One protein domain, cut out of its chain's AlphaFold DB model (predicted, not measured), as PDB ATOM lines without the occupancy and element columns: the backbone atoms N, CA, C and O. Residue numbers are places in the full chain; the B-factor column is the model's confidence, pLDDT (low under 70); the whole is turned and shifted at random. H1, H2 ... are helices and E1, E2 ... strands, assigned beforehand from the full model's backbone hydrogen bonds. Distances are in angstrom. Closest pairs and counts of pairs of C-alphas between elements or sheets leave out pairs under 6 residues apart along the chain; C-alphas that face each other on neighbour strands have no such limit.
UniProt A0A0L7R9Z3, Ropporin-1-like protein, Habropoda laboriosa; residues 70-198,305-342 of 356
ATOM      1  N   SER A  70      -4.370  18.605   1.566       82.69
ATOM      2  CA  SER A  70      -2.965  19.034   1.505       82.69
ATOM      3  C   SER A  70      -2.148  18.345   0.403       82.69
ATOM      4  O   SER A  70      -0.973  18.664   0.224       82.69
ATOM      5  N   GLY A  71      -2.726  17.373  -0.315       87.38
ATOM      6  CA  GLY A  71      -2.007  16.535  -1.282       87.38
ATOM      7  C   GLY A  71      -1.048  15.505  -0.665       87.38
ATOM      8  O   GLY A  71      -0.348  14.814  -1.406       87.38
ATOM      9  N   LEU A  72      -1.001  15.364   0.666       93.25
ATOM     10  CA  LEU A  72      -0.228  14.315   1.335       93.25
ATOM     11  C   LEU A  72      -0.797  12.925   0.995       93.25
ATOM     12  O   LEU A  72      -2.010  12.728   1.008       93.25
ATOM     13  N   THR A  73       0.065  11.944   0.711       94.56
ATOM     14  CA  THR A  73      -0.346  10.568   0.372       94.56
ATOM     15  C   THR A  73       0.560   9.530   1.024       94.56
ATOM     16  O   THR A  73       1.714   9.820   1.359       94.56
ATOM     17  N   LEU A  74       0.077   8.288   1.147       94.50
ATOM     18  CA  LEU A  74       0.889   7.173   1.638       94.50
ATOM     19  C   LEU A  74       2.129   6.955   0.754       94.50
ATOM     20  O   LEU A  74       3.214   6.708   1.272       94.50
ATOM     21  N   GLY A  75       2.013   7.121  -0.568       95.12
ATOM     22  CA  GLY A  75       3.134   7.071  -1.503       95.12
ATOM     23  C   GLY A  75       4.192   8.150  -1.256       95.12
ATOM     24  O   GLY A  75       5.380   7.863  -1.396       95.12
ATOM     25  N   PHE A  76       3.807   9.358  -0.829       96.44
ATOM     26  CA  PHE A  76       4.770  10.371  -0.378       96.44
ATOM     27  C   PHE A  76       5.455   9.967   0.940       96.44
ATOM     28  O   PHE A  76       6.676  10.080   1.050       96.44
ATOM     29  N   LEU A  77       4.715   9.398   1.900       97.12
ATOM     30  CA  LEU A  77       5.297   8.864   3.141       97.12
ATOM     31  C   LEU A  77       6.243   7.675   2.885       97.12
ATOM     32  O   LEU A  77       7.282   7.574   3.537       97.12
ATOM     33  N   ARG A  78       5.959   6.831   1.881       96.06
ATOM     34  CA  ARG A  78       6.876   5.778   1.407       96.06
ATOM     35  C   ARG A  78       8.176   6.349   0.834       96.06
ATOM     36  O   ARG A  78       9.210   5.715   1.000       96.06
ATOM     37  N   ILE A  79       8.167   7.516   0.178       97.00
ATOM     38  CA  ILE A  79       9.414   8.164  -0.281       97.00
ATOM     39  C   ILE A  79      10.237   8.634   0.914       97.00
ATOM     40  O   ILE A  79      11.421   8.316   0.993       97.00
ATOM     41  N   LEU A  80       9.605   9.336   1.857       97.44
ATOM     42  CA  LEU A  80      10.269   9.797   3.076       97.44
ATOM     43  C   LEU A  80      10.888   8.625   3.849       97.44
ATOM     44  O   LEU A  80      12.047   8.703   4.242       97.44
ATOM     45  N   LEU A  81      10.162   7.511   3.996       96.81
ATOM     46  CA  LEU A  81      10.673   6.300   4.637       96.81
ATOM     47  C   LEU A  81      11.954   5.774   3.964       96.81
ATOM     48  O   LEU A  81      12.936   5.535   4.663       96.81
ATOM     49  N   ARG A  82      11.991   5.658   2.627       95.25
ATOM     50  CA  ARG A  82      13.203   5.218   1.906       95.25
ATOM     51  C   ARG A  82      14.356   6.220   2.049       95.25
ATOM     52  O   ARG A  82      15.451   5.825   2.440       95.25
ATOM     53  N   GLN A  83      14.087   7.516   1.865       94.94
ATOM     54  CA  GLN A  83      15.087   8.589   1.978       94.94
ATOM     55  C   GLN A  83      15.628   8.802   3.406       94.94
ATOM     56  O   GLN A  83      16.703   9.381   3.574       94.94
ATOM     57  N   PHE A  84      14.906   8.358   4.441       94.94
ATOM     58  CA  PHE A  84      15.386   8.312   5.828       94.94
ATOM     59  C   PHE A  84      16.050   6.968   6.191       94.94
ATOM     60  O   PHE A  84      16.884   6.915   7.101       94.94
ATOM     61  N   GLY A  85      15.714   5.891   5.476       92.06
ATOM     62  CA  GLY A  85      16.255   4.547   5.653       92.06
ATOM     63  C   GLY A  85      15.718   3.847   6.902       92.06
ATOM     64  O   GLY A  85      14.551   3.474   6.979       92.06
ATOM     65  N   ASP A  86      16.588   3.628   7.890       93.56
ATOM     66  CA  ASP A  86      16.213   2.963   9.145       93.56
ATOM     67  C   ASP A  86      15.309   3.865   9.998       93.56
ATOM     68  O   ASP A  86      15.741   4.856  10.595       93.56
ATOM     69  N   TYR A  87      14.044   3.461  10.081       94.38
ATOM     70  CA  TYR A  87      12.971   4.183  10.748       94.38
ATOM     71  C   TYR A  87      13.115   4.294  12.276       94.38
ATOM     72  O   TYR A  87      12.377   5.052  12.912       94.38
ATOM     73  N   ASN A  88      14.054   3.571  12.892       95.50
ATOM     74  CA  ASN A  88      14.327   3.671  14.325       95.50
ATOM     75  C   ASN A  88      15.205   4.880  14.676       95.50
ATOM     76  O   ASN A  88      15.218   5.297  15.839       95.50
ATOM     77  N   LYS A  89      15.906   5.458  13.688       95.56
ATOM     78  CA  LYS A  89      16.812   6.602  13.857       95.56
ATOM     79  C   LYS A  89      16.072   7.884  14.232       95.56
ATOM     80  O   LYS A  89      14.928   8.117  13.840       95.56
ATOM     81  N   SER A  90      16.792   8.753  14.942       97.19
ATOM     82  CA  SER A  90      16.352  10.105  15.291       97.19
ATOM     83  C   SER A  90      17.103  11.151  14.466       97.19
ATOM     84  O   SER A  90      18.267  11.453  14.748       97.19
ATOM     85  N   LEU A  91      16.431  11.706  13.457       96.69
ATOM     86  CA  LEU A  91      16.979  12.711  12.542       96.69
ATOM     87  C   LEU A  91      16.746  14.141  13.064       96.69
ATOM     88  O   LEU A  91      15.786  14.366  13.805       96.69
ATOM     89  N   PRO A  92      17.590  15.125  12.697       97.25
ATOM     90  CA  PRO A  92      17.294  16.541  12.911       97.25
ATOM     91  C   PRO A  92      16.002  16.952  12.199       97.25
ATOM     92  O   PRO A  92      15.761  16.522  11.071       97.25
ATOM     93  N   VAL A  93      15.205  17.824  12.824       95.94
ATOM     94  CA  VAL A  93      13.954  18.341  12.227       95.94
ATOM     95  C   VAL A  93      14.218  18.986  10.859       95.94
ATOM     96  O   VAL A  93      13.495  18.707   9.910       95.94
ATOM     97  N   GLU A  94      15.318  19.730  10.725       95.56
ATOM     98  CA  GLU A  94      15.772  20.344   9.466       95.56
ATOM     99  C   GLU A  94      16.013  19.322   8.335       95.56
ATOM    100  O   GLU A  94      15.699  19.565   7.174       95.56
ATOM    101  N   THR A  95      16.532  18.134   8.662       95.88
ATOM    102  CA  THR A  95      16.770  17.070   7.671       95.88
ATOM    103  C   THR A  95      15.458  16.462   7.177       95.88
ATOM    104  O   THR A  95      15.327  16.164   5.991       95.88
ATOM    105  N   ILE A  96      14.481  16.304   8.075       96.88
ATOM    106  CA  ILE A  96      13.133  15.836   7.730       96.88
ATOM    107  C   ILE A  96      12.427  16.903   6.878       96.88
ATOM    108  O   ILE A  96      11.831  16.569   5.855       96.88
ATOM    109  N   LEU A  97      12.579  18.181   7.240       96.56
ATOM    110  CA  LEU A  97      12.029  19.326   6.517       96.56
ATOM    111  C   LEU A  97      12.577  19.445   5.090       96.56
ATOM    112  O   LEU A  97      11.782  19.525   4.158       96.56
ATOM    113  N   ARG A  98      13.902  19.347   4.887       95.69
ATOM    114  CA  ARG A  98      14.519  19.332   3.542       95.69
ATOM    115  C   ARG A  98      13.878  18.267   2.644       95.69
ATOM    116  O   ARG A  98      13.575  18.549   1.489       95.69
ATOM    117  N   ARG A  99      13.654  17.048   3.156       96.50
ATOM    118  CA  ARG A  99      13.014  15.966   2.379       96.50
ATOM    119  C   ARG A  99      11.521  16.218   2.142       96.50
ATOM    120  O   ARG A  99      11.044  15.945   1.046       96.50
ATOM    121  N   TRP A 100      10.808  16.792   3.113       97.25
ATOM    122  CA  TRP A 100       9.408  17.214   2.969       97.25
ATOM    123  C   TRP A 100       9.236  18.289   1.880       97.25
ATOM    124  O   TRP A 100       8.385  18.157   0.998       97.25
ATOM    125  N   ASP A 101      10.100  19.308   1.877       95.75
ATOM    126  CA  ASP A 101      10.118  20.370   0.866       95.75
ATOM    127  C   ASP A 101      10.419  19.847  -0.542       95.75
ATOM    128  O   ASP A 101       9.802  20.317  -1.500       95.75
ATOM    129  N   CYS A 102      11.319  18.865  -0.682       95.94
ATOM    130  CA  CYS A 102      11.623  18.220  -1.965       95.94
ATOM    131  C   CYS A 102      10.433  17.457  -2.577       95.94
ATOM    132  O   CYS A 102      10.438  17.193  -3.780       95.94
ATOM    133  N   LEU A 103       9.419  17.110  -1.776       95.81
ATOM    134  CA  LEU A 103       8.160  16.511  -2.237       95.81
ATOM    135  C   LEU A 103       7.066  17.553  -2.522       95.81
ATOM    136  O   LEU A 103       5.980  17.184  -2.961       95.81
ATOM    137  N   CYS A 104       7.350  18.843  -2.302       94.06
ATOM    138  CA  CYS A 104       6.404  19.955  -2.451       94.06
ATOM    139  C   CYS A 104       5.139  19.818  -1.575       94.06
ATOM    140  O   CYS A 104       4.074  20.303  -1.949       94.06
ATOM    141  N   LEU A 105       5.269  19.162  -0.417       94.50
ATOM    142  CA  LEU A 105       4.193  18.950   0.553       94.50
ATOM    143  C   LEU A 105       3.933  20.200   1.410       94.50
ATOM    144  O   LEU A 105       4.827  21.018   1.636       94.50
ATOM    145  N   ASP A 106       2.713  20.327   1.937       92.62
ATOM    146  CA  ASP A 106       2.284  21.496   2.712       92.62
ATOM    147  C   ASP A 106       3.079  21.661   4.026       92.62
ATOM    148  O   ASP A 106       3.264  20.719   4.801       92.62
ATOM    149  N   ARG A 107       3.538  22.886   4.304       92.06
ATOM    150  CA  ARG A 107       4.255  23.240   5.538       92.06
ATOM    151  C   ARG A 107       3.351  23.205   6.779       92.06
ATOM    152  O   ARG A 107       3.853  23.045   7.893       92.06
ATOM    153  N   ARG A 108       2.032  23.349   6.608       92.25
ATOM    154  CA  ARG A 108       1.027  23.276   7.680       92.25
ATOM    155  C   ARG A 108       0.981  21.875   8.285       92.25
ATOM    156  O   ARG A 108       1.140  21.754   9.496       92.25
ATOM    157  N   ASP A 109       0.880  20.847   7.449       94.31
ATOM    158  CA  ASP A 109       0.911  19.435   7.851       94.31
ATOM    159  C   ASP A 109       2.226  19.087   8.565       94.31
ATOM    160  O   ASP A 109       2.207  18.476   9.631       94.31
ATOM    161  N   PHE A 110       3.369  19.552   8.046       96.00
ATOM    162  CA  PHE A 110       4.670  19.367   8.701       96.00
ATOM    163  C   PHE A 110       4.691  19.938  10.126       96.00
ATOM    164  O   PHE A 110       5.032  19.241  11.081       96.00
ATOM    165  N   ASN A 111       4.280  21.199  10.288       94.38
ATOM    166  CA  ASN A 111       4.243  21.862  11.592       94.38
ATOM    167  C   ASN A 111       3.191  21.258  12.537       94.38
ATOM    168  O   ASN A 111       3.404  21.228  13.749       94.38
ATOM    169  N   LEU A 112       2.093  20.723  11.999       94.38
ATOM    170  CA  LEU A 112       1.100  19.957  12.749       94.38
ATOM    171  C   LEU A 112       1.694  18.641  13.285       94.38
ATOM    172  O   LEU A 112       1.523  18.340  14.465       94.38
ATOM    173  N   ILE A 113       2.467  17.908  12.473       96.69
ATOM    174  CA  ILE A 113       3.187  16.696  12.906       96.69
ATOM    175  C   ILE A 113       4.198  17.023  14.019       96.69
ATOM    176  O   ILE A 113       4.259  16.306  15.020       96.69
ATOM    177  N   LEU A 114       4.963  18.117  13.885       95.81
ATOM    178  CA  LEU A 114       5.900  18.557  14.928       95.81
ATOM    179  C   LEU A 114       5.193  18.921  16.241       95.81
ATOM    180  O   LEU A 114       5.669  18.535  17.310       95.81
ATOM    181  N   MET A 115       4.059  19.622  16.159       93.88
ATOM    182  CA  MET A 115       3.254  20.029  17.312       93.88
ATOM    183  C   MET A 115       2.649  18.826  18.047       93.88
ATOM    184  O   MET A 115       2.770  18.739  19.267       93.88
ATOM    185  N   ILE A 116       2.035  17.888  17.317       95.06
ATOM    186  CA  ILE A 116       1.437  16.670  17.886       95.06
ATOM    187  C   ILE A 116       2.516  15.793  18.534       95.06
ATOM    188  O   ILE A 116       2.350  15.327  19.659       95.06
ATOM    189  N   GLY A 117       3.645  15.592  17.850       94.62
ATOM    190  CA  GLY A 117       4.736  14.755  18.345       94.62
ATOM    191  C   GLY A 117       5.661  15.420  19.367       94.62
ATOM    192  O   GLY A 117       6.560  14.755  19.885       94.62
ATOM    193  N   LYS A 118       5.464  16.717  19.651       93.88
ATOM    194  CA  LYS A 118       6.323  17.564  20.500       93.88
ATOM    195  C   LYS A 118       7.802  17.562  20.072       93.88
ATOM    196  O   LYS A 118       8.733  17.552  20.885       93.88
ATOM    197  N   PHE A 119       8.045  17.570  18.763       94.12
ATOM    198  CA  PHE A 119       9.375  17.414  18.172       94.12
ATOM    199  C   PHE A 119      10.127  18.755  18.061       94.12
ATOM    200  O   PHE A 119       9.919  19.509  17.117       94.12
ATOM    201  N   ARG A 120      11.048  19.048  18.997       87.94
ATOM    202  CA  ARG A 120      11.825  20.314  19.000       87.94
ATOM    203  C   ARG A 120      13.054  20.333  18.072       87.94
ATOM    204  O   ARG A 120      13.160  21.184  17.202       87.94
ATOM    205  N   ARG A 121      14.040  19.447  18.290       90.00
ATOM    206  CA  ARG A 121      15.347  19.469  17.570       90.00
ATOM    207  C   ARG A 121      15.633  18.218  16.747       90.00
ATOM    208  O   ARG A 121      16.230  18.298  15.676       90.00
ATOM    209  N   LYS A 122      15.229  17.058  17.263       94.69
ATOM    210  CA  LYS A 122      15.298  15.763  16.586       94.69
ATOM    211  C   LYS A 122      13.957  15.057  16.724       94.69
ATOM    212  O   LYS A 122      13.266  15.253  17.722       94.69
ATOM    213  N   CYS A 123      13.634  14.219  15.753       94.00
ATOM    214  CA  CYS A 123      12.442  13.387  15.739       94.00
ATOM    215  C   CYS A 123      12.814  11.958  15.322       94.00
ATOM    216  O   CYS A 123      13.685  11.769  14.472       94.00
ATOM    217  N   GLN A 124      12.164  10.960  15.923       96.44
ATOM    218  CA  GLN A 124      12.320   9.559  15.540       96.44
ATOM    219  C   GLN A 124      11.468   9.260  14.302       96.44
ATOM    220  O   GLN A 124      10.259   9.490  14.321       96.44
ATOM    221  N   VAL A 125      12.078   8.722  13.244       97.38
ATOM    222  CA  VAL A 125      11.455   8.610  11.910       97.38
ATOM    223  C   VAL A 125      10.116   7.863  11.937       97.38
ATOM    224  O   VAL A 125       9.125   8.383  11.423       97.38
ATOM    225  N   LYS A 126      10.032   6.705  12.606       97.50
ATOM    226  CA  LYS A 126       8.765   5.961  12.750       97.50
ATOM    227  C   LYS A 126       7.657   6.756  13.451       97.50
ATOM    228  O   LYS A 126       6.495   6.601  13.096       97.50
ATOM    229  N   LYS A 127       7.996   7.654  14.384       98.19
ATOM    230  CA  LYS A 127       7.028   8.492  15.117       98.19
ATOM    231  C   LYS A 127       6.566   9.702  14.304       98.19
ATOM    232  O   LYS A 127       5.382  10.016  14.337       98.19
ATOM    233  N   PHE A 128       7.462  10.314  13.523       98.38
ATOM    234  CA  PHE A 128       7.094  11.323  12.519       98.38
ATOM    235  C   PHE A 128       6.065  10.760  11.531       98.38
ATOM    236  O   PHE A 128       4.983  11.312  11.351       98.38
ATOM    237  N   LEU A 129       6.406   9.622  10.923       98.50
ATOM    238  CA  LEU A 129       5.594   8.981   9.895       98.50
ATOM    239  C   LEU A 129       4.276   8.427  10.453       98.50
ATOM    240  O   LEU A 129       3.261   8.551   9.782       98.50
ATOM    241  N   ALA A 130       4.251   7.887  11.677       98.56
ATOM    242  CA  ALA A 130       3.012   7.432  12.316       98.56
ATOM    243  C   ALA A 130       1.983   8.567  12.480       98.56
ATOM    244  O   ALA A 130       0.821   8.396  12.124       98.56
ATOM    245  N   ILE A 131       2.413   9.750  12.938       98.44
ATOM    246  CA  ILE A 131       1.533  10.928  13.030       98.44
ATOM    247  C   ILE A 131       1.127  11.415  11.631       98.44
ATOM    248  O   ILE A 131      -0.026  11.786  11.423       98.44
ATOM    249  N   ALA A 132       2.035  11.363  10.652       97.94
ATOM    250  CA  ALA A 132       1.729  11.725   9.269       97.94
ATOM    251  C   ALA A 132       0.692  10.786   8.615       97.94
ATOM    252  O   ALA A 132      -0.141  11.258   7.847       97.94
ATOM    253  N   VAL A 133       0.683   9.487   8.945       97.94
ATOM    254  CA  VAL A 133      -0.396   8.552   8.561       97.94
ATOM    255  C   VAL A 133      -1.703   8.868   9.306       97.94
ATOM    256  O   VAL A 133      -2.782   8.772   8.718       97.94
ATOM    257  N   GLY A 134      -1.613   9.341  10.552       96.88
ATOM    258  CA  GLY A 134      -2.742   9.903  11.302       96.88
ATOM    259  C   GLY A 134      -3.471  11.031  10.560       96.88
ATOM    260  O   GLY A 134      -4.697  11.090  10.593       96.88
ATOM    261  N   LEU A 135      -2.747  11.876   9.813       95.88
ATOM    262  CA  LEU A 135      -3.344  12.926   8.967       95.88
ATOM    263  C   LEU A 135      -4.073  12.387   7.720       95.88
ATOM    264  O   LEU A 135      -4.870  13.109   7.125       95.88
ATOM    265  N   LEU A 136      -3.810  11.141   7.311       94.69
ATOM    266  CA  LEU A 136      -4.433  10.500   6.143       94.69
ATOM    267  C   LEU A 136      -5.727   9.740   6.479       94.69
ATOM    268  O   LEU A 136      -6.398   9.261   5.565       94.69
ATOM    269  N   SER A 137      -6.056   9.584   7.765       93.88
ATOM    270  CA  SER A 137      -7.012   8.577   8.242       93.88
ATOM    271  C   SER A 137      -8.197   9.169   9.004       93.88
ATOM    272  O   SER A 137      -8.083  10.193   9.676       93.88
ATOM    273  N   SER A 138      -9.331   8.471   8.961       93.31
ATOM    274  CA  SER A 138     -10.551   8.812   9.704       93.31
ATOM    275  C   SER A 138     -10.589   8.277  11.141       93.31
ATOM    276  O   SER A 138     -11.374   8.787  11.936       93.31
ATOM    277  N   SER A 139      -9.781   7.270  11.488       96.12
ATOM    278  CA  SER A 139      -9.715   6.701  12.841       96.12
ATOM    279  C   SER A 139      -8.360   6.024  13.122       96.12
ATOM    280  O   SER A 139      -7.592   5.757  12.189       96.12
ATOM    281  N   LEU A 140      -8.058   5.739  14.397       97.19
ATOM    282  CA  LEU A 140      -6.800   5.094  14.800       97.19
ATOM    283  C   LEU A 140      -6.700   3.645  14.290       97.19
ATOM    284  O   LEU A 140      -5.604   3.189  13.967       97.19
ATOM    285  N   PHE A 141      -7.826   2.944  14.139       97.19
ATOM    286  CA  PHE A 141      -7.911   1.645  13.465       97.19
ATOM    287  C   PHE A 141      -7.354   1.705  12.032       97.19
ATOM    288  O   PHE A 141      -6.431   0.956  11.703       97.19
ATOM    289  N   GLU A 142      -7.840   2.637  11.204       96.75
ATOM    290  CA  GLU A 142      -7.352   2.800   9.824       96.75
ATOM    291  C   GLU A 142      -5.904   3.318   9.780       96.75
ATOM    292  O   GLU A 142      -5.107   2.859   8.961       96.75
ATOM    293  N   THR A 143      -5.501   4.185  10.717       98.00
ATOM    294  CA  THR A 143      -4.087   4.580  10.856       98.00
ATOM    295  C   THR A 143      -3.180   3.396  11.164       98.00
ATOM    296  O   THR A 143      -2.125   3.271  10.544       98.00
ATOM    297  N   MET A 144      -3.574   2.484  12.057       98.25
ATOM    298  CA  MET A 144      -2.768   1.295  12.336       98.25
ATOM    299  C   MET A 144      -2.718   0.324  11.145       98.25
ATOM    300  O   MET A 144      -1.679  -0.304  10.934       98.25
ATOM    301  N   ILE A 145      -3.771   0.249  10.321       97.62
ATOM    302  CA  ILE A 145      -3.755  -0.487   9.042       97.62
ATOM    303  C   ILE A 145      -2.741   0.133   8.071       97.62
ATOM    304  O   ILE A 145      -1.835  -0.561   7.606       97.62
ATOM    305  N   LEU A 146      -2.825   1.442   7.818       96.94
ATOM    306  CA  LEU A 146      -1.910   2.143   6.912       96.94
ATOM    307  C   LEU A 146      -0.457   2.165   7.424       96.94
ATOM    308  O   LEU A 146       0.477   2.179   6.624       96.94
ATOM    309  N   ILE A 147      -0.234   2.109   8.742       98.31
ATOM    310  CA  ILE A 147       1.098   1.935   9.346       98.31
ATOM    311  C   ILE A 147       1.646   0.529   9.085       98.31
ATOM    312  O   ILE A 147       2.821   0.399   8.741       98.31
ATOM    313  N   CYS A 148       0.821  -0.518   9.172       98.06
ATOM    314  CA  CYS A 148       1.239  -1.860   8.761       98.06
ATOM    315  C   CYS A 148       1.641  -1.876   7.278       98.06
ATOM    316  O   CYS A 148       2.714  -2.366   6.929       98.06
ATOM    317  N   GLU A 149       0.835  -1.260   6.409       96.50
ATOM    318  CA  GLU A 149       1.146  -1.147   4.982       96.50
ATOM    319  C   GLU A 149       2.405  -0.315   4.701       96.50
ATOM    320  O   GLU A 149       3.151  -0.646   3.778       96.50
ATOM    321  N   LEU A 150       2.658   0.763   5.452       97.00
ATOM    322  CA  LEU A 150       3.820   1.640   5.269       97.00
ATOM    323  C   LEU A 150       5.136   0.961   5.671       97.00
ATOM    324  O   LEU A 150       6.135   1.142   4.977       97.00
ATOM    325  N   PHE A 151       5.134   0.200   6.771       97.12
ATOM    326  CA  PHE A 151       6.343  -0.342   7.405       97.12
ATOM    327  C   PHE A 151       6.581  -1.844   7.199       97.12
ATOM    328  O   PHE A 151       7.610  -2.354   7.646       97.12
ATOM    329  N   THR A 152       5.674  -2.564   6.536       95.88
ATOM    330  CA  THR A 152       5.925  -3.959   6.150       95.88
ATOM    331  C   THR A 152       7.115  -4.083   5.188       95.88
ATOM    332  O   THR A 152       7.393  -3.190   4.387       95.88
ATOM    333  N   HIS A 153       7.801  -5.225   5.251       92.88
ATOM    334  CA  HIS A 153       8.808  -5.632   4.266       92.88
ATOM    335  C   HIS A 153       8.215  -6.490   3.131       92.88
ATOM    336  O   HIS A 153       8.939  -6.895   2.223       92.88
ATOM    337  N   GLU A 154       6.911  -6.782   3.175       93.25
ATOM    338  CA  GLU A 154       6.194  -7.465   2.098       93.25
ATOM    339  C   GLU A 154       6.021  -6.560   0.856       93.25
ATOM    340  O   GLU A 154       5.971  -5.333   0.982       93.25
ATOM    341  N   PRO A 155       5.899  -7.134  -0.357       89.19
ATOM    342  CA  PRO A 155       5.581  -6.368  -1.560       89.19
ATOM    343  C   PRO A 155       4.170  -5.751  -1.507       89.19
ATOM    344  O   PRO A 155       3.290  -6.214  -0.779       89.19
ATOM    345  N   GLU A 156       3.932  -4.727  -2.336       83.81
ATOM    346  CA  GLU A 156       2.603  -4.118  -2.506       83.81
ATOM    347  C   GLU A 156       1.549  -5.191  -2.850       83.81
ATOM    348  O   GLU A 156       1.701  -5.929  -3.824       83.81
ATOM    349  N   GLY A 157       0.476  -5.270  -2.054       83.31
ATOM    350  CA  GLY A 157      -0.556  -6.312  -2.169       83.31
ATOM    351  C   GLY A 157      -0.356  -7.545  -1.273       83.31
ATOM    352  O   GLY A 157      -1.133  -8.491  -1.384       83.31
ATOM    353  N   GLY A 158       0.653  -7.548  -0.394       91.44
ATOM    354  CA  GLY A 158       0.820  -8.555   0.662       91.44
ATOM    355  C   GLY A 158      -0.254  -8.514   1.765       91.44
ATOM    356  O   GLY A 158      -1.231  -7.772   1.705       91.44
ATOM    357  N   SER A 159      -0.044  -9.308   2.819       94.38
ATOM    358  CA  SER A 159      -0.820  -9.258   4.072       94.38
ATOM    359  C   SER A 159      -0.490  -8.039   4.946       94.38
ATOM    360  O   SER A 159      -1.207  -7.791   5.915       94.38
ATOM    361  N   ALA A 160       0.579  -7.306   4.619       96.75
ATOM    362  CA  ALA A 160       1.116  -6.173   5.368       96.75
ATOM    363  C   ALA A 160       1.494  -6.533   6.815       96.75
ATOM    364  O   ALA A 160       1.168  -5.817   7.760       96.75
ATOM    365  N   MET A 161       2.175  -7.664   7.005       97.31
ATOM    366  CA  MET A 161       2.621  -8.084   8.334       97.31
ATOM    367  C   MET A 161       3.805  -7.237   8.828       97.31
ATOM    368  O   MET A 161       4.721  -6.910   8.067       97.31
ATOM    369  N   VAL A 162       3.811  -6.927  10.125       97.94
ATOM    370  CA  VAL A 162       4.880  -6.228  10.855       97.94
ATOM    371  C   VAL A 162       5.167  -6.925  12.198       97.94
ATOM    372  O   VAL A 162       4.288  -7.614  12.723       97.94
ATOM    373  N   PRO A 163       6.361  -6.764  12.801       98.00
ATOM    374  CA  PRO A 163       6.652  -7.333  14.118       98.00
ATOM    375  C   PRO A 163       5.726  -6.772  15.206       98.00
ATOM    376  O   PRO A 163       5.506  -5.560  15.276       98.00
ATOM    377  N   VAL A 164       5.232  -7.626  16.107       98.19
ATOM    378  CA  VAL A 164       4.313  -7.214  17.187       98.19
ATOM    379  C   VAL A 164       4.925  -6.170  18.126       98.19
ATOM    380  O   VAL A 164       4.233  -5.269  18.591       98.19
ATOM    381  N   THR A 165       6.241  -6.222  18.348       97.69
ATOM    382  CA  THR A 165       6.984  -5.226  19.135       97.69
ATOM    383  C   THR A 165       6.945  -3.838  18.493       97.69
ATOM    384  O   THR A 165       6.687  -2.855  19.185       97.69
ATOM    385  N   PHE A 166       7.131  -3.758  17.172       98.12
ATOM    386  CA  PHE A 166       6.996  -2.519  16.405       98.12
ATOM    387  C   PHE A 166       5.547  -2.012  16.421       98.12
ATOM    388  O   PHE A 166       5.318  -0.833  16.697       98.12
ATOM    389  N   PHE A 167       4.573  -2.899  16.183       98.38
ATOM    390  CA  PHE A 167       3.156  -2.532  16.204       98.38
ATOM    391  C   PHE A 167       2.762  -1.919  17.552       98.38
ATOM    392  O   PHE A 167       2.198  -0.829  17.590       98.38
ATOM    393  N   MET A 168       3.096  -2.588  18.660       98.06
ATOM    394  CA  MET A 168       2.716  -2.143  20.001       98.06
ATOM    395  C   MET A 168       3.439  -0.863  20.439       98.06
ATOM    396  O   MET A 168       2.834  -0.046  21.131       98.06
ATOM    397  N   GLU A 169       4.687  -0.639  20.012       98.25
ATOM    398  CA  GLU A 169       5.383   0.633  20.248       98.25
ATOM    399  C   GLU A 169       4.674   1.803  19.549       98.25
ATOM    400  O   GLU A 169       4.527   2.876  20.135       98.25
ATOM    401  N   ILE A 170       4.227   1.607  18.305       98.56
ATOM    402  CA  ILE A 170       3.590   2.661  17.509       98.56
ATOM    403  C   ILE A 170       2.136   2.888  17.929       98.56
ATOM    404  O   ILE A 170       1.745   4.038  18.124       98.56
ATOM    405  N   TYR A 171       1.368   1.821  18.161       98.50
ATOM    406  CA  TYR A 171       0.011   1.920  18.701       98.50
ATOM    407  C   TYR A 171       0.009   2.588  20.082       98.50
ATOM    408  O   TYR A 171      -0.690   3.578  20.277       98.50
ATOM    409  N   GLY A 172       0.852   2.124  21.013       98.12
ATOM    410  CA  GLY A 172       0.973   2.717  22.349       98.12
ATOM    411  C   GLY A 172       1.490   4.160  22.336       98.12
ATOM    412  O   GLY A 172       1.138   4.943  23.218       98.12
ATOM    413  N   TYR A 173       2.283   4.544  21.328       98.31
ATOM    414  CA  TYR A 173       2.668   5.939  21.113       98.31
ATOM    415  C   TYR A 173       1.480   6.795  20.661       98.31
ATOM    416  O   TYR A 173       1.200   7.802  21.308       98.31
ATOM    417  N   LEU A 174       0.766   6.393  19.602       98.25
ATOM    418  CA  LEU A 174      -0.362   7.158  19.057       98.25
ATOM    419  C   LEU A 174      -1.534   7.248  20.044       98.25
ATOM    420  O   LEU A 174      -2.025   8.344  20.300       98.25
ATOM    421  N   ALA A 175      -1.907   6.134  20.677       97.12
ATOM    422  CA  ALA A 175      -2.948   6.074  21.706       97.12
ATOM    423  C   ALA A 175      -2.639   6.929  22.956       97.12
ATOM    424  O   ALA A 175      -3.540   7.241  23.736       97.12
ATOM    425  N   GLY A 176      -1.369   7.307  23.161       95.88
ATOM    426  CA  GLY A 176      -0.929   8.210  24.226       95.88
ATOM    427  C   GLY A 176      -1.061   9.706  23.903       95.88
ATOM    428  O   GLY A 176      -0.942  10.527  24.819       95.88
ATOM    429  N   LEU A 177      -1.296  10.070  22.639       95.44
ATOM    430  CA  LEU A 177      -1.478  11.452  22.179       95.44
ATOM    431  C   LEU A 177      -2.908  11.948  22.459       95.44
ATOM    432  O   LEU A 177      -3.815  11.158  22.702       95.44
ATOM    433  N   ARG A 178      -3.122  13.269  22.413       92.50
ATOM    434  CA  ARG A 178      -4.463  13.879  22.378       92.50
ATOM    435  C   ARG A 178      -4.642  14.608  21.053       92.50
ATOM    436  O   ARG A 178      -3.900  15.549  20.771       92.50
ATOM    437  N   CYS A 179      -5.603  14.169  20.253       93.94
ATOM    438  CA  CYS A 179      -5.914  14.713  18.932       93.94
ATOM    439  C   CYS A 179      -7.438  14.774  18.691       93.94
ATOM    440  O   CYS A 179      -7.918  14.540  17.584       93.94
ATOM    441  N   ASP A 180      -8.206  15.064  19.742       92.31
ATOM    442  CA  ASP A 180      -9.675  15.052  19.779       92.31
ATOM    443  C   ASP A 180     -10.327  16.444  19.671       92.31
ATOM    444  O   ASP A 180     -11.551  16.555  19.674       92.31
ATOM    445  N   GLY A 181      -9.533  17.517  19.583       90.75
ATOM    446  CA  GLY A 181     -10.049  18.888  19.601       90.75
ATOM    447  C   GLY A 181     -10.483  19.408  20.979       90.75
ATOM    448  O   GLY A 181     -11.114  20.462  21.036       90.75
ATOM    449  N   SER A 182     -10.176  18.711  22.081       91.56
ATOM    450  CA  SER A 182     -10.485  19.176  23.446       91.56
ATOM    451  C   SER A 182      -9.656  20.404  23.868       91.56
ATOM    452  O   SER A 182      -8.672  20.763  23.216       91.56
ATOM    453  N   GLU A 183     -10.054  21.093  24.945       90.06
ATOM    454  CA  GLU A 183      -9.285  22.231  25.482       90.06
ATOM    455  C   GLU A 183      -7.959  21.768  26.101       90.06
ATOM    456  O   GLU A 183      -7.897  20.749  26.791       90.06
ATOM    457  N   ARG A 184      -6.886  22.521  25.834       87.12
ATOM    458  CA  ARG A 184      -5.544  22.238  26.354       87.12
ATOM    459  C   ARG A 184      -5.504  22.442  27.860       87.12
ATOM    460  O   ARG A 184      -6.125  23.358  28.396       87.12
ATOM    461  N   ASP A 185      -4.707  21.617  28.526       84.12
ATOM    462  CA  ASP A 185      -4.366  21.850  29.923       84.12
ATOM    463  C   ASP A 185      -3.443  23.088  30.007       84.12
ATOM    464  O   ASP A 185      -2.492  23.171  29.225       84.12
ATOM    465  N   PRO A 186      -3.678  24.060  30.911       77.69
ATOM    466  CA  PRO A 186      -2.812  25.233  31.059       77.69
ATOM    467  C   PRO A 186      -1.399  24.909  31.579       77.69
ATOM    468  O   PRO A 186      -0.554  25.801  31.622       77.69
ATOM    469  N   THR A 187      -1.134  23.662  31.986       80.81
ATOM    470  CA  THR A 187       0.213  23.150  32.302       80.81
ATOM    471  C   THR A 187       0.941  22.529  31.106       80.81
ATOM    472  O   THR A 187       2.114  22.176  31.233       80.81
ATOM    473  N   ASP A 188       0.280  22.388  29.952       80.25
ATOM    474  CA  ASP A 188       0.875  21.776  28.766       80.25
ATOM    475  C   ASP A 188       1.767  22.767  27.991       80.25
ATOM    476  O   ASP A 188       1.598  23.984  28.047       80.25
ATOM    477  N   GLU A 189       2.739  22.241  27.248       80.50
ATOM    478  CA  GLU A 189       3.749  23.056  26.560       80.50
ATOM    479  C   GLU A 189       3.143  23.910  25.429       80.50
ATOM    480  O   GLU A 189       2.242  23.465  24.704       80.50
ATOM    481  N   ASP A 190       3.680  25.124  25.249       79.12
ATOM    482  CA  ASP A 190       3.251  26.065  24.210       79.12
ATOM    483  C   ASP A 190       3.443  25.431  22.812       79.12
ATOM    484  O   ASP A 190       4.569  25.094  22.427       79.12
ATOM    485  N   PRO A 191       2.367  25.257  22.016       78.81
ATOM    486  CA  PRO A 191       2.449  24.606  20.710       78.81
ATOM    487  C   PRO A 191       3.332  25.356  19.706       78.81
ATOM    488  O   PRO A 191       3.776  24.768  18.720       78.81
ATOM    489  N   THR A 192       3.583  26.645  19.931       77.88
ATOM    490  CA  THR A 192       4.326  27.512  19.015       77.88
ATOM    491  C   THR A 192       5.839  27.301  19.073       77.88
ATOM    492  O   THR A 192       6.523  27.664  18.111       77.88
ATOM    493  N   GLU A 193       6.351  26.636  20.120       80.38
ATOM    494  CA  GLU A 193       7.752  26.198  20.227       80.38
ATOM    495  C   GLU A 193       8.131  25.108  19.213       80.38
ATOM    496  O   GLU A 193       9.307  24.957  18.878       80.38
ATOM    497  N   PHE A 194       7.152  24.337  18.733       83.62
ATOM    498  CA  PHE A 194       7.365  23.209  17.819       83.62
ATOM    499  C   PHE A 194       7.174  23.591  16.341       83.62
ATOM    500  O   PHE A 194       7.370  22.760  15.459       83.62
ATOM    501  N   ILE A 195       6.784  24.837  16.050       83.12
ATOM    502  CA  ILE A 195       6.499  25.313  14.690       83.12
ATOM    503  C   ILE A 195       7.787  25.814  14.028       83.12
ATOM    504  O   ILE A 195       8.397  26.785  14.482       83.12
ATOM    505  N   VAL A 196       8.156  25.221  12.889       78.38
ATOM    506  CA  VAL A 196       9.195  25.761  12.007       78.38
ATOM    507  C   VAL A 196       8.568  26.759  11.038       78.38
ATOM    508  O   VAL A 196       7.833  26.410  10.108       78.38
ATOM    509  N   TYR A 197       8.878  28.029  11.261       76.38
ATOM    510  CA  TYR A 197       8.525  29.126  10.365       76.38
ATOM    511  C   TYR A 197       9.500  29.170   9.190       76.38
ATOM    512  O   TYR A 197      10.688  28.898   9.363       76.38
ATOM    513  N   GLU A 198       9.022  29.564   8.013       65.31
ATOM    514  CA  GLU A 198       9.923  29.934   6.923       65.31
ATOM    515  C   GLU A 198      10.779  31.149   7.333       65.31
ATOM    516  O   GLU A 198      10.290  32.026   8.062       65.31
ATOM    517  N   VAL A 305      -7.425  15.486  14.908       94.81
ATOM    518  CA  VAL A 305      -6.930  14.535  13.904       94.81
ATOM    519  C   VAL A 305      -7.609  13.192  14.180       94.81
ATOM    520  O   VAL A 305      -7.128  12.441  15.033       94.81
ATOM    521  N   PRO A 306      -8.717  12.871  13.484       94.06
ATOM    522  CA  PRO A 306      -9.492  11.654  13.732       94.06
ATOM    523  C   PRO A 306      -8.673  10.358  13.646       94.06
ATOM    524  O   PRO A 306      -8.861   9.472  14.475       94.06
ATOM    525  N   GLY A 307      -7.685  10.284  12.743       95.62
ATOM    526  CA  GLY A 307      -6.720   9.179  12.641       95.62
ATOM    527  C   GLY A 307      -5.846   8.920  13.880       95.62
ATOM    528  O   GLY A 307      -5.147   7.916  13.943       95.62
ATOM    529  N   ILE A 308      -5.869   9.808  14.875       96.38
ATOM    530  CA  ILE A 308      -5.191   9.626  16.167       96.38
ATOM    531  C   ILE A 308      -6.224   9.649  17.301       96.38
ATOM    532  O   ILE A 308      -6.219   8.765  18.153       96.38
ATOM    533  N   GLY A 309      -7.146  10.617  17.277       94.50
ATOM    534  CA  GLY A 309      -8.295  10.674  18.176       94.50
ATOM    535  C   GLY A 309      -7.963  11.036  19.636       94.50
ATOM    536  O   GLY A 309      -6.953  11.694  19.911       94.50
ATOM    537  N   PRO A 310      -8.843  10.681  20.593       94.31
ATOM    538  CA  PRO A 310      -8.643  10.955  22.012       94.31
ATOM    539  C   PRO A 310      -7.618  10.003  22.637       94.31
ATOM    540  O   PRO A 310      -7.501   8.843  22.247       94.31
ATOM    541  N   ARG A 311      -6.951  10.464  23.701       94.62
ATOM    542  CA  ARG A 311      -6.029   9.625  24.478       94.62
ATOM    543  C   ARG A 311      -6.763   8.446  25.123       94.62
ATOM    544  O   ARG A 311      -7.716   8.645  25.887       94.62
ATOM    545  N   LEU A 312      -6.260   7.239  24.881       95.62
ATOM    546  CA  LEU A 312      -6.784   6.001  25.458       95.62
ATOM    547  C   LEU A 312      -6.249   5.760  26.879       95.62
ATOM    548  O   LEU A 312      -5.251   6.343  27.318       95.62
ATOM    549  N   SER A 313      -6.943   4.902  27.621       95.94
ATOM    550  CA  SER A 313      -6.537   4.413  28.934       95.94
ATOM    551  C   SER A 313      -5.476   3.315  28.808       95.94
ATOM    552  O   SER A 313      -5.299   2.693  27.758       95.94
ATOM    553  N   ALA A 314      -4.776   3.039  29.910       95.69
ATOM    554  CA  ALA A 314      -3.855   1.906  29.970       95.69
ATOM    555  C   ALA A 314      -4.580   0.554  29.812       95.69
ATOM    556  O   ALA A 314      -3.985  -0.393  29.312       95.69
ATOM    557  N   GLU A 315      -5.856   0.470  30.201       96.06
ATOM    558  CA  GLU A 315      -6.677  -0.746  30.131       96.06
ATOM    559  C   GLU A 315      -7.112  -1.049  28.691       96.06
ATOM    560  O   GLU A 315      -6.995  -2.187  28.239       96.06
ATOM    561  N   GLU A 316      -7.527  -0.024  27.938       95.75
ATOM    562  CA  GLU A 316      -7.859  -0.140  26.511       95.75
ATOM    563  C   GLU A 316      -6.633  -0.622  25.722       95.75
ATOM    564  O   GLU A 316      -6.692  -1.658  25.055       95.75
ATOM    565  N   VAL A 317      -5.487   0.047  25.896       96.94
ATOM    566  CA  VAL A 317      -4.227  -0.326  25.230       96.94
ATOM    567  C   VAL A 317      -3.750  -1.722  25.658       96.94
ATOM    568  O   VAL A 317      -3.273  -2.485  24.817       96.94
ATOM    569  N   ALA A 318      -3.909  -2.097  26.933       97.00
ATOM    570  CA  ALA A 318      -3.565  -3.434  27.419       97.00
ATOM    571  C   ALA A 318      -4.467  -4.534  26.837       97.00
ATOM    572  O   ALA A 318      -3.970  -5.620  26.535       97.00
ATOM    573  N   SER A 319      -5.761  -4.273  26.626       97.38
ATOM    574  CA  SER A 319      -6.673  -5.255  26.021       97.38
ATOM    575  C   SER A 319      -6.231  -5.631  24.599       97.38
ATOM    576  O   SER A 319      -6.085  -6.815  24.278       97.38
ATOM    577  N   VAL A 320      -5.896  -4.626  23.782       97.25
ATOM    578  CA  VAL A 320      -5.337  -4.795  22.434       97.25
ATOM    579  C   VAL A 320      -3.965  -5.476  22.489       97.25
ATOM    580  O   VAL A 320      -3.697  -6.375  21.693       97.25
ATOM    581  N   ALA A 321      -3.115  -5.121  23.461       97.31
ATOM    582  CA  ALA A 321      -1.806  -5.749  23.653       97.31
ATOM    583  C   ALA A 321      -1.902  -7.260  23.923       97.31
ATOM    584  O   ALA A 321      -1.125  -8.032  23.361       97.31
ATOM    585  N   ILE A 322      -2.860  -7.692  24.749       97.75
ATOM    586  CA  ILE A 322      -3.104  -9.111  25.048       97.75
ATOM    587  C   ILE A 322      -3.567  -9.843  23.781       97.75
ATOM    588  O   ILE A 322      -2.977 -10.862  23.413       97.75
ATOM    589  N   TRP A 323      -4.560  -9.293  23.070       97.75
ATOM    590  CA  TRP A 323      -5.073  -9.865  21.818       97.75
ATOM    591  C   TRP A 323      -3.982 -10.024  20.747       97.75
ATOM    592  O   TRP A 323      -3.844 -11.090  20.139       97.75
ATOM    593  N   LEU A 324      -3.169  -8.986  20.536       97.81
ATOM    594  CA  LEU A 324      -2.119  -8.998  19.519       97.81
ATOM    595  C   LEU A 324      -0.904  -9.843  19.917       97.81
ATOM    596  O   LEU A 324      -0.272 -10.427  19.038       97.81
ATOM    597  N   SER A 325      -0.612  -9.988  21.213       96.88
ATOM    598  CA  SER A 325       0.430 -10.908  21.692       96.88
ATOM    599  C   SER A 325       0.054 -12.371  21.437       96.88
ATOM    600  O   SER A 325       0.888 -13.146  20.971       96.88
ATOM    601  N   GLU A 326      -1.208 -12.748  21.670       97.00
ATOM    602  CA  GLU A 326      -1.703 -14.097  21.366       97.00
ATOM    603  C   GLU A 326      -1.787 -14.349  19.851       97.00
ATOM    604  O   GLU A 326      -1.371 -15.408  19.378       97.00
ATOM    605  N   CYS A 327      -2.206 -13.351  19.063       97.31
ATOM    606  CA  CYS A 327      -2.096 -13.395  17.602       97.31
ATOM    607  C   CYS A 327      -0.658 -13.660  17.135       97.31
ATOM    608  O   CYS A 327      -0.432 -14.538  16.304       97.31
ATOM    609  N   ALA A 328       0.311 -12.917  17.675       97.69
ATOM    610  CA  ALA A 328       1.721 -13.033  17.323       97.69
ATOM    611  C   ALA A 328       2.308 -14.397  17.719       97.69
ATOM    612  O   ALA A 328       3.119 -14.951  16.977       97.69
ATOM    613  N   ARG A 329       1.864 -14.982  18.842       97.12
ATOM    614  CA  ARG A 329       2.282 -16.317  19.303       97.12
ATOM    615  C   ARG A 329       1.981 -17.421  18.284       97.12
ATOM    616  O   ARG A 329       2.740 -18.382  18.196       97.12
ATOM    617  N   VAL A 330       0.902 -17.283  17.511       95.94
ATOM    618  CA  VAL A 330       0.515 -18.223  16.438       95.94
ATOM    619  C   VAL A 330       0.869 -17.721  15.028       95.94
ATOM    620  O   VAL A 330       0.477 -18.338  14.041       95.94
ATOM    621  N   GLN A 331       1.597 -16.603  14.922       96.38
ATOM    622  CA  GLN A 331       1.995 -15.949  13.664       96.38
ATOM    623  C   GLN A 331       3.474 -15.511  13.707       96.38
ATOM    624  O   GLN A 331       3.838 -14.464  13.181       96.38
ATOM    625  N   GLU A 332       4.323 -16.310  14.366       95.31
ATOM    626  CA  GLU A 332       5.794 -16.174  14.396       95.31
ATOM    627  C   GLU A 332       6.311 -14.785  14.836       95.31
ATOM    628  O   GLU A 332       7.345 -14.302  14.384       95.31
ATOM    629  N   GLY A 333       5.592 -14.128  15.753       97.06
ATOM    630  CA  GLY A 333       5.928 -12.791  16.260       97.06
ATOM    631  C   GLY A 333       5.374 -11.627  15.427       97.06
ATOM    632  O   GLY A 333       5.617 -10.468  15.770       97.06
ATOM    633  N   MET A 334       4.616 -11.909  14.363       97.94
ATOM    634  CA  MET A 334       4.092 -10.920  13.418       97.94
ATOM    635  C   MET A 334       2.589 -10.663  13.612       97.94
ATOM    636  O   MET A 334       1.821 -11.566  13.938       97.94
ATOM    637  N   VAL A 335       2.153  -9.430  13.348       98.19
ATOM    638  CA  VAL A 335       0.739  -9.000  13.303       98.19
ATOM    639  C   VAL A 335       0.500  -8.069  12.111       98.19
ATOM    640  O   VAL A 335       1.444  -7.515  11.556       98.19
ATOM    641  N   GLY A 336      -0.752  -7.888  11.698       97.12
ATOM    642  CA  GLY A 336      -1.119  -6.986  10.605       97.12
ATOM    643  C   GLY A 336      -2.627  -6.713  10.535       97.12
ATOM    644  O   GLY A 336      -3.375  -7.120  11.430       97.12
ATOM    645  N   PRO A 337      -3.120  -6.071   9.458       97.38
ATOM    646  CA  PRO A 337      -4.523  -5.667   9.300       97.38
ATOM    647  C   PRO A 337      -5.547  -6.796   9.502       97.38
ATOM    648  O   PRO A 337      -6.653  -6.552   9.983       97.38
ATOM    649  N   ARG A 338      -5.178  -8.049   9.193       96.75
ATOM    650  CA  ARG A 338      -6.020  -9.239   9.418       96.75
ATOM    651  C   ARG A 338      -6.341  -9.503  10.894       96.75
ATOM    652  O   ARG A 338      -7.395 -10.050  11.191       96.75
ATOM    653  N   ASN A 339      -5.449  -9.117  11.809       97.25
ATOM    654  CA  ASN A 339      -5.617  -9.303  13.252       97.25
ATOM    655  C   ASN A 339      -6.521  -8.223  13.864       97.25
ATOM    656  O   ASN A 339      -7.217  -8.499  14.838       97.25
ATOM    657  N   LEU A 340      -6.520  -7.022  13.269       96.56
ATOM    658  CA  LEU A 340      -7.366  -5.891  13.661       96.56
ATOM    659  C   LEU A 340      -8.807  -6.091  13.172       96.56
ATOM    660  O   LEU A 340      -9.755  -5.905  13.922       96.56
ATOM    661  N   ARG A 341      -8.972  -6.560  11.928       96.31
ATOM    662  CA  ARG A 341     -10.273  -6.871  11.301       96.31
ATOM    663  C   ARG A 341     -10.938  -8.158  11.833       96.31
ATOM    664  O   ARG A 341     -11.916  -8.622  11.256       96.31
ATOM    665  N   HIS A 342     -10.399  -8.774  12.886       96.75
ATOM    666  CA  HIS A 342     -10.923 -10.014  13.457       96.75
ATOM    667  C   HIS A 342     -12.017  -9.731  14.497       96.75
ATOM    668  O   HIS A 342     -11.843  -8.865  15.347       96.75
TER     669      HIS A 342
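AT A GLANCE: This is residues 70 to 198 and 305 to 342 of the 356 residues of the protein "Ropporin-1-like protein" of Habropoda laboriosa (UniProt A0A0L7R9Z3). A small ribbon of two short strands, E1 and E2, lies at the edge of a crossed pile of helices, in which H4 sits in the middle and H1, H3, H5 and H6 pack round it. H8 packs on H6 at the far side from the ribbon, and residues 183 to 188 stick out in a loop leading to H7, which packs on H3. The 167 printed residues hold nine named helices and three strands, in the order H1 E1 H2 H3 E2 H4 H5 H6 H7 E3 H8 H9; the sheet E1 - E2 is antiparallel and the class is mostly helix. The whole is compact, with a radius of gyration of the C-alphas of 15.9 A and spans of 50 by 38 by 25 A.

IN THESE COORDINATES: The strands are E1, residues 90 to 92, E2, residues 122 to 124, and E3, residues 305 to 309. H1, residues 74 to 84, begins at C-alpha 74 (0.889, 7.173, 1.638) and is 15.1 A long. H2 is residues 93 to 102, H3 107 to 117, 15.4 A, H4 125 to 134, 14.3 A, H5 140 to 151, 16.0 A, and H6 164 to 174, 15.2 A. H7 is residues 191 to 194. H8, residues 314 to 329, is the longest helix at 22.0 A; H9, residues 337 to 340, ends at C-alpha 340 (-7.366, -5.891, 13.661).

HOW THE PARTS SIT: E1 and E2 are antiparallel at 147 degrees, with N 91 and O 123 within hydrogen-bond range at 2.9 A. E3 pairs with no named strand; its Gly 307 has its C-alpha 4.3 A from that of Gly 134 in H4. H4 and H5, each touching four helices, are the hub and form a helical hairpin, closest at the C-alphas of Gly 134 and Thr 143, 5.5 A. H1 touches H4 at a shallow tilt of 9 degrees, opposite ways, closest at the C-alphas of Leu 77 and Leu 129, 6.8 A. H3 touches H4 about perpendicular, only just, at 70.0 degrees, closest at Ile 113 and Ile 131, C-alphas 6.0 A apart. H6 touches H4 at a steep tilt of 62 degrees, with the C-alphas of Ala 130 and Ile 170 closest at 7.1 A. H8 touches H6 at a shallow tilt of 19 degrees, opposite ways, with the C-alphas of Val 164 and Ala 328 closest at 6.4 A. H2 only just touches H1, with 3 pairs of C-alphas within 8 A, closest at Leu 80 and Arg 99, 6.8 A. H7 touches H3, closest at the C-alphas of Met 115 and Phe 194, 5.2 A, and H9 touches H5, closest at those of Ile 145 and Pro 337, 5.2 A. H2 and H8 are apart. In H1 to H6 and H8 every O i to N i+4 pair is within hydrogen-bond range; H7 and H9 are too short for such a pair.

THE WHOLE: The C-alphas of Glu 198 and Val 330, the two farthest apart, are 50.0 A apart. Residues 199 to 304 are not printed, and C-alphas 198 and 305 are 23.9 A apart across the cut. The links H5 to H6 and H6 to H7 are long. The mean pLDDT of the printed part is 94.1, and residue 198 alone is under 70.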